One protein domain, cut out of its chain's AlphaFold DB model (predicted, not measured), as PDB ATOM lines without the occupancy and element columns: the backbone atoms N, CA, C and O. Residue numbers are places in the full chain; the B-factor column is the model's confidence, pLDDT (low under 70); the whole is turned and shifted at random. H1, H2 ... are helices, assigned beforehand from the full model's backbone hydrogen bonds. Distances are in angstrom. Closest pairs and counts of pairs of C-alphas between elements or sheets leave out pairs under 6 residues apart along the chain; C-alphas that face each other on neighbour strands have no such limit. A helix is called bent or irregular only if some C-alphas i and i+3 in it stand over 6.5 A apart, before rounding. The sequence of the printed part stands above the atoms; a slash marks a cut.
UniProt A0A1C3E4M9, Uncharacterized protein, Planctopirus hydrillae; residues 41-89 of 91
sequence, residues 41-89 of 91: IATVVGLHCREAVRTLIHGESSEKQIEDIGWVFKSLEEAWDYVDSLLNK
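Overview. This is residues 41 to 89 of the 91 residues of an uncharacterized protein of Planctopirus hydrillae (UniProt A0A1C3E4M9). Two helices, H1 and H3, lie toward opposite ends of an elongated model and have no contact with each other, with two short stretches of chain side by side between them, residues 43 to 44 and residues 72 to 73. The one-turn helix H2 packs on part of H1, on the side of H1 that looks toward this middle. The printed part has 49 residues with three named helices, in the order H1, H2, H3, and no named strand; the class is all helix, with 28 residues in the helices. It is only just compact, close to loose, with a radius of gyration of the C-alphas of 11.5 A, and the C-alphas span 36 by 20 by 13 A.

Arrangement. Start at residue 41 and go to residues 43 to 44, which pair with residues 72 to 73, parallel, as strands are paired, though both stretches are too short to be named. Next comes H1, residues 47 to 58. It touches H2, residues 66 to 69, with its residues 50 to 54 alone; look at the closest C-alphas, those of Arg 54 and Ile 66, 5.1 A apart. The centres of H1 and H2 are 9.7 A apart. Further on you reach H3, residues 76 to 87, which touches no helix: it is apart from H1 and apart from H2. In the backbone of H3 every O i to N i+4 pair is within hydrogen-bond range, while in H1 6 of 8 are, and H2 is too short for such a pair, its one O i to N i+3 pair being within range.

Along the chain. Find C-alpha 47 at (-17.631, 29.610, -13.488); from there H1 runs 17.2 A to C-alpha 58 at (-22.037, 28.825, 3.145). H1 is irregular: C-alphas 48 and 51 are 7.3 A apart. H2 begins at Ile 66 and ends at Ile 69, 5.7 A from first to last C-alpha. H3 begins at Leu 76 and runs 16.3 A to Leu 87, whose C-alpha stands at (-16.640, 54.377, -1.940).

Size, cuts and confidence. Look for the two C-alphas farthest apart, those of Ser 61 and Asn 88, and you have 36.1 A between them; the C-alphas of Ile 41 and Lys 89, the first and last printed, are 14.5 A apart. The printed part has no cut. The link from H1 to H2, 7 residues, and the link from H2 to H3, 6 residues, are both short, and no link is long. The mean pLDDT of the printed part is 87.2, and one printed residue, Lys 89, is under 70.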
ATOM      1  N   ILE A  41     -13.609  45.439  -0.490       79.31
ATOM      2  CA  ILE A  41     -13.088  44.263  -1.187       79.31
ATOM      3  C   ILE A  41     -14.244  43.569  -1.902       79.31
ATOM      4  O   ILE A  41     -15.276  43.270  -1.299       79.31
ATOM      5  N   ALA A  42     -14.036  43.271  -3.181       86.12
ATOM      6  CA  ALA A  42     -14.920  42.453  -3.997       86.12
ATOM      7  C   ALA A  42     -14.124  41.304  -4.620       86.12
ATOM      8  O   ALA A  42     -12.998  41.492  -5.079       86.12
ATOM      9  N   THR A  43     -14.701  40.103  -4.649       85.12
ATOM     10  CA  THR A  43     -14.060  38.915  -5.230       85.12
ATOM     11  C   THR A  43     -14.784  38.487  -6.497       85.12
ATOM     12  O   THR A  43     -15.986  38.243  -6.467       85.12
ATOM     13  N   VAL A  44     -14.057  38.325  -7.604       87.88
ATOM     14  CA  VAL A  44     -14.622  37.806  -8.859       87.88
ATOM     15  C   VAL A  44     -14.328  36.315  -8.990       87.88
ATOM     16  O   VAL A  44     -13.175  35.889  -8.930       87.88
ATOM     17  N   VAL A  45     -15.369  35.513  -9.209       86.75
ATOM     18  CA  VAL A  45     -15.274  34.051  -9.306       86.75
ATOM     19  C   VAL A  45     -15.597  33.534 -10.707       86.75
ATOM     20  O   VAL A  45     -16.694  33.697 -11.257       86.75
ATOM     21  N   GLY A  46     -14.634  32.808 -11.275       85.56
ATOM     22  CA  GLY A  46     -14.824  32.071 -12.521       85.56
ATOM     23  C   GLY A  46     -15.838  30.936 -12.365       85.56
ATOM     24  O   GLY A  46     -15.963  30.353 -11.290       85.56
ATOM     25  N   LEU A  47     -16.537  30.593 -13.456       85.06
ATOM     26  CA  LEU A  47     -17.631  29.610 -13.488       85.06
ATOM     27  C   LEU A  47     -17.310  28.300 -12.750       85.06
ATOM     28  O   LEU A  47     -18.130  27.820 -11.974       85.06
ATOM     29  N   HIS A  48     -16.111  27.754 -12.957       85.31
ATOM     30  CA  HIS A  48     -15.694  26.470 -12.386       85.31
ATOM     31  C   HIS A  48     -15.355  26.526 -10.889       85.31
ATOM     32  O   HIS A  48     -15.306  25.485 -10.243       85.31
ATOM     33  N   CYS A  49     -15.144  27.720 -10.332       85.00
ATOM     34  CA  CYS A  49     -14.813  27.906  -8.919       85.00
ATOM     35  C   CYS A  49     -16.037  28.262  -8.066       85.00
ATOM     36  O   CYS A  49     -15.946  28.234  -6.843       85.00
ATOM     37  N   ARG A  50     -17.179  28.592  -8.687       86.06
ATOM     38  CA  ARG A  50     -18.356  29.124  -7.982       86.06
ATOM     39  C   ARG A  50     -18.876  28.172  -6.916       86.06
ATOM     40  O   ARG A  50     -18.989  28.569  -5.767       86.06
ATOM     41  N   GLU A  51     -19.111  26.913  -7.269       87.38
ATOM     42  CA  GLU A  51     -19.636  25.936  -6.309       87.38
ATOM     43  C   GLU A  51     -18.662  25.633  -5.172       87.38
ATOM     44  O   GLU A  51     -19.084  25.471  -4.027       87.38
ATOM     45  N   ALA A  52     -17.359  25.621  -5.461       87.56
ATOM     46  CA  ALA A  52     -16.339  25.447  -4.434       87.56
ATOM     47  C   ALA A  52     -16.343  26.627  -3.449       87.56
ATOM     48  O   ALA A  52     -16.407  26.416  -2.242       87.56
ATOM     49  N   VAL A  53     -16.351  27.865  -3.953       86.81
ATOM     50  CA  VAL A  53     -16.379  29.083  -3.125       86.81
ATOM     51  C   VAL A  53     -17.689  29.197  -2.337       86.81
ATOM     52  O   VAL A  53     -17.651  29.427  -1.130       86.81
ATOM     53  N   ARG A  54     -18.840  28.955  -2.979       90.44
ATOM     54  CA  ARG A  54     -20.162  28.896  -2.329       90.44
ATOM     55  C   ARG A  54     -20.152  27.906  -1.168       90.44
ATOM     56  O   ARG A  54     -20.548  28.257  -0.062       90.44
ATOM     57  N   THR A  55     -19.665  26.690  -1.409       90.81
ATOM     58  CA  THR A  55     -19.612  25.616  -0.408       90.81
ATOM     59  C   THR A  55     -18.659  25.943   0.738       90.81
ATOM     60  O   THR A  55     -18.991  25.681   1.890       90.81
ATOM     61  N   LEU A  56     -17.504  26.553   0.458       87.75
ATOM     62  CA  LEU A  56     -16.560  26.985   1.493       87.75
ATOM     63  C   LEU A  56     -17.161  28.047   2.422       87.75
ATOM     64  O   LEU A  56     -16.934  27.999   3.626       87.75
ATOM     65  N   ILE A  57     -17.928  28.991   1.873       85.62
ATOM     66  CA  ILE A  57     -18.465  30.133   2.629       85.62
ATOM     67  C   ILE A  57     -19.783  29.787   3.327       85.62
ATOM     68  O   ILE A  57     -19.991  30.136   4.487       85.62
ATOM     69  N   HIS A  58     -20.703  29.124   2.630       88.62
ATOM     70  CA  HIS A  58     -22.037  28.825   3.145       88.62
ATOM     71  C   HIS A  58     -22.174  27.424   3.741       88.62
ATOM     72  O   HIS A  58     -23.153  27.163   4.438       88.62
ATOM     73  N   GLY A  59     -21.204  26.543   3.514       89.88
ATOM     74  CA  GLY A  59     -21.287  25.135   3.879       89.88
ATOM     75  C   GLY A  59     -22.005  24.297   2.819       89.88
ATOM     76  O   GLY A  59     -22.853  24.779   2.067       89.88
ATOM     77  N   GLU A  60     -21.672  23.007   2.783       91.94
ATOM     78  CA  GLU A  60     -22.177  22.043   1.794       91.94
ATOM     79  C   GLU A  60     -23.707  21.927   1.799       91.94
ATOM     80  O   GLU A  60     -24.327  21.897   0.740       91.94
ATOM     81  N   SER A  61     -24.324  21.934   2.984       93.75
ATOM     82  CA  SER A  61     -25.774  21.764   3.153       93.75
ATOM     83  C   SER A  61     -26.591  23.050   3.007       93.75
ATOM     84  O   SER A  61     -27.800  23.025   3.215       93.75
ATOM     85  N   SER A  62     -25.958  24.187   2.715       93.44
ATOM     86  CA  SER A  62     -26.680  25.450   2.566       93.44
ATOM     87  C   SER A  62     -27.361  25.544   1.205       93.44
ATOM     88  O   SER A  62     -26.776  25.178   0.188       93.44
ATOM     89  N   GLU A  63     -28.573  26.097   1.175       93.81
ATOM     90  CA  GLU A  63     -29.297  26.426  -0.063       93.81
ATOM     91  C   GLU A  63     -28.930  27.813  -0.615       93.81
ATOM     92  O   GLU A  63     -29.344  28.172  -1.721       93.81
ATOM     93  N   LYS A  64     -28.133  28.588   0.137       92.69
ATOM     94  CA  LYS A  64     -27.664  29.904  -0.299       92.69
ATOM     95  C   LYS A  64     -26.799  29.784  -1.546       92.69
ATOM     96  O   LYS A  64     -25.955  28.884  -1.663       92.69
ATOM     97  N   GLN A  65     -27.021  30.714  -2.456       89.81
ATOM     98  CA  GLN A  65     -26.290  30.853  -3.698       89.81
ATOM     99  C   GLN A  65     -25.076  31.763  -3.501       89.81
ATOM    100  O   GLN A  65     -24.906  32.393  -2.459       89.81
ATOM    101  N   ILE A  66     -24.191  31.814  -4.494       85.88
ATOM    102  CA  ILE A  66     -22.971  32.624  -4.397       85.88
ATOM    103  C   ILE A  66     -23.269  34.130  -4.399       85.88
ATOM    104  O   ILE A  66     -22.527  34.913  -3.817       85.88
ATOM    105  N   GLU A  67     -24.385  34.524  -5.006       86.50
ATOM    106  CA  GLU A  67     -24.879  35.898  -5.075       86.50
ATOM    107  C   GLU A  67     -25.367  36.399  -3.710       86.50
ATOM    108  O   GLU A  67     -25.322  37.598  -3.444       86.50
ATOM    109  N   ASP A  68     -25.756  35.488  -2.810       88.81
ATOM    110  CA  ASP A  68     -26.204  35.827  -1.455       88.81
ATOM    111  C   ASP A  68     -25.046  36.266  -0.540       88.81
ATOM    112  O   ASP A  68     -25.276  36.757   0.566       88.81
ATOM    113  N   ILE A  69     -23.793  36.092  -0.981       87.75
ATOM    114  CA  ILE A  69     -22.591  36.479  -0.230       87.75
ATOM    115  C   ILE A  69     -22.409  38.007  -0.227       87.75
ATOM    116  O   ILE A  69     -21.835  38.558   0.710       87.75
ATOM    117  N   GLY A  70     -22.916  38.707  -1.247       87.75
ATOM    118  CA  GLY A  70     -22.953  40.174  -1.312       87.75
ATOM    119  C   GLY A  70     -21.637  40.872  -1.679       87.75
ATOM    120  O   GLY A  70     -21.678  42.025  -2.090       87.75
ATOM    121  N   TRP A  71     -20.492  40.191  -1.584       87.06
ATOM    122  CA  TRP A  71     -19.167  40.703  -1.987       87.06
ATOM    123  C   TRP A  71     -18.435  39.781  -2.984       87.06
ATOM    124  O   TRP A  71     -17.264  39.998  -3.307       87.06
ATOM    125  N   VAL A  72     -19.121  38.748  -3.484       88.50
ATOM    126  CA  VAL A  72     -18.607  37.793  -4.477       88.50
ATOM    127  C   VAL A  72     -19.422  37.907  -5.764       88.50
ATOM    128  O   VAL A  72     -20.645  37.795  -5.738       88.50
ATOM    129  N   PHE A  73     -18.744  38.094  -6.896       89.06
ATOM    130  CA  PHE A  73     -19.354  38.478  -8.170       89.06
ATOM    131  C   PHE A  73     -18.905  37.594  -9.330       89.06
ATOM    132  O   PHE A  73     -17.856  36.943  -9.294       89.06
ATOM    133  N   LYS A  74     -19.707  37.562 -10.396       86.94
ATOM    134  CA  LYS A  74     -19.441  36.727 -11.578       86.94
ATOM    135  C   LYS A  74     -18.619  37.440 -12.635       86.94
ATOM    136  O   LYS A  74     -18.029  36.766 -13.483       86.94
ATOM    137  N   SER A  75     -18.626  38.765 -12.607       87.94
ATOM    138  CA  SER A  75     -17.935  39.628 -13.551       87.94
ATOM    139  C   SER A  75     -17.164  40.717 -12.812       87.94
ATOM    140  O   SER A  75     -17.437  41.035 -11.655       87.94
ATOM    141  N   LEU A  76     -16.173  41.276 -13.503       87.06
ATOM    142  CA  LEU A  76     -15.407  42.407 -12.996       87.06
ATOM    143  C   LEU A  76     -16.260  43.683 -12.925       87.06
ATOM    144  O   LEU A  76     -16.059  44.490 -12.030       87.06
ATOM    145  N   GLU A  77     -17.216  43.838 -13.843       90.06
ATOM    146  CA  GLU A  77     -18.157  44.962 -13.886       90.06
ATOM    147  C   GLU A  77     -19.025  45.015 -12.620       90.06
ATOM    148  O   GLU A  77     -18.998  46.011 -11.911       90.06
ATOM    149  N   GLU A  78     -19.677  43.903 -12.258       89.00
ATOM    150  CA  GLU A  78     -20.497  43.808 -11.037       89.00
ATOM    151  C   GLU A  78     -19.681  44.096  -9.764       89.00
ATOM    152  O   GLU A  78     -20.167  44.732  -8.828       89.00
ATOM    153  N   ALA A  79     -18.429  43.631  -9.727       89.12
ATOM    154  CA  ALA A  79     -17.530  43.866  -8.604       89.12
ATOM    155  C   ALA A  79     -17.133  45.344  -8.475       89.12
ATOM    156  O   ALA A  79     -17.075  45.862  -7.358       89.12
ATOM    157  N   TRP A  80     -16.879  46.020  -9.600       89.38
ATOM    158  CA  TRP A  80     -16.588  47.453  -9.610       89.38
ATOM    159  C   TRP A  80     -17.796  48.283  -9.208       89.38
ATOM    160  O   TRP A  80     -17.650  49.141  -8.343       89.38
ATOM    161  N   ASP A  81     -18.986  47.976  -9.725       90.62
ATOM    162  CA  ASP A  81     -20.219  48.666  -9.330       90.62
ATOM    163  C   ASP A  81     -20.443  48.590  -7.812       90.62
ATOM    164  O   ASP A  81     -20.813  49.574  -7.167       90.62
ATOM    165  N   TYR A  82     -20.176  47.426  -7.212       88.44
ATOM    166  CA  TYR A  82     -20.234  47.251  -5.765       88.44
ATOM    167  C   TYR A  82     -19.200  48.116  -5.032       88.44
ATOM    168  O   TYR A  82     -19.572  48.843  -4.106       88.44
ATOM    169  N   VAL A  83     -17.931  48.066  -5.446       87.50
ATOM    170  CA  VAL A  83     -16.840  48.863  -4.856       87.50
ATOM    171  C   VAL A  83     -17.147  50.357  -4.946       87.50
ATOM    172  O   VAL A  83     -17.098  51.050  -3.929       87.50
ATOM    173  N   ASP A  84     -17.560  50.840  -6.114       87.62
ATOM    174  CA  ASP A  84     -17.928  52.236  -6.342       87.62
ATOM    175  C   ASP A  84     -19.124  52.643  -5.477       87.62
ATOM    176  O   ASP A  84     -19.147  53.739  -4.914       87.62
ATOM    177  N   SER A  85     -20.111  51.758  -5.302       88.12
ATOM    178  CA  SER A  85     -21.251  52.026  -4.419       88.12
ATOM    179  C   SER A  85     -20.850  52.189  -2.952       88.12
ATOM    180  O   SER A  85     -21.544  52.884  -2.209       88.12
ATOM    181  N   LEU A  86     -19.763  51.542  -2.522       85.00
ATOM    182  CA  LEU A  86     -19.244  51.654  -1.165       85.00
ATOM    183  C   LEU A  86     -18.387  52.905  -1.011       85.00
ATOM    184  O   LEU A  86     -18.637  53.668  -0.086       85.00
ATOM    185  N   LEU A  87     -17.478  53.173  -1.951       81.81
ATOM    186  CA  LEU A  87     -16.640  54.377  -1.940       81.81
ATOM    187  C   LEU A  87     -17.468  55.668  -2.003       81.81
ATOM    188  O   LEU A  87     -17.166  56.634  -1.309       81.81
ATOM    189  N   ASN A  88     -18.551  55.679  -2.784       77.81
ATOM    190  CA  ASN A  88     -19.450  56.831  -2.875       77.81
ATOM    191  C   ASN A  88     -20.358  57.007  -1.644       77.81
ATOM    192  O   ASN A  88     -20.994  58.047  -1.511       77.81
ATOM    193  N   LYS A  89     -20.461  56.007  -0.757       61.16
ATOM    194  CA  LYS A  89     -21.173  56.138   0.529       61.16
ATOM    195  C   LYS A  89     -20.285  56.701   1.635       61.16
ATOM    196  O   LYS A  89     -20.822  57.212   2.615       61.16
TER     197      LYS A  89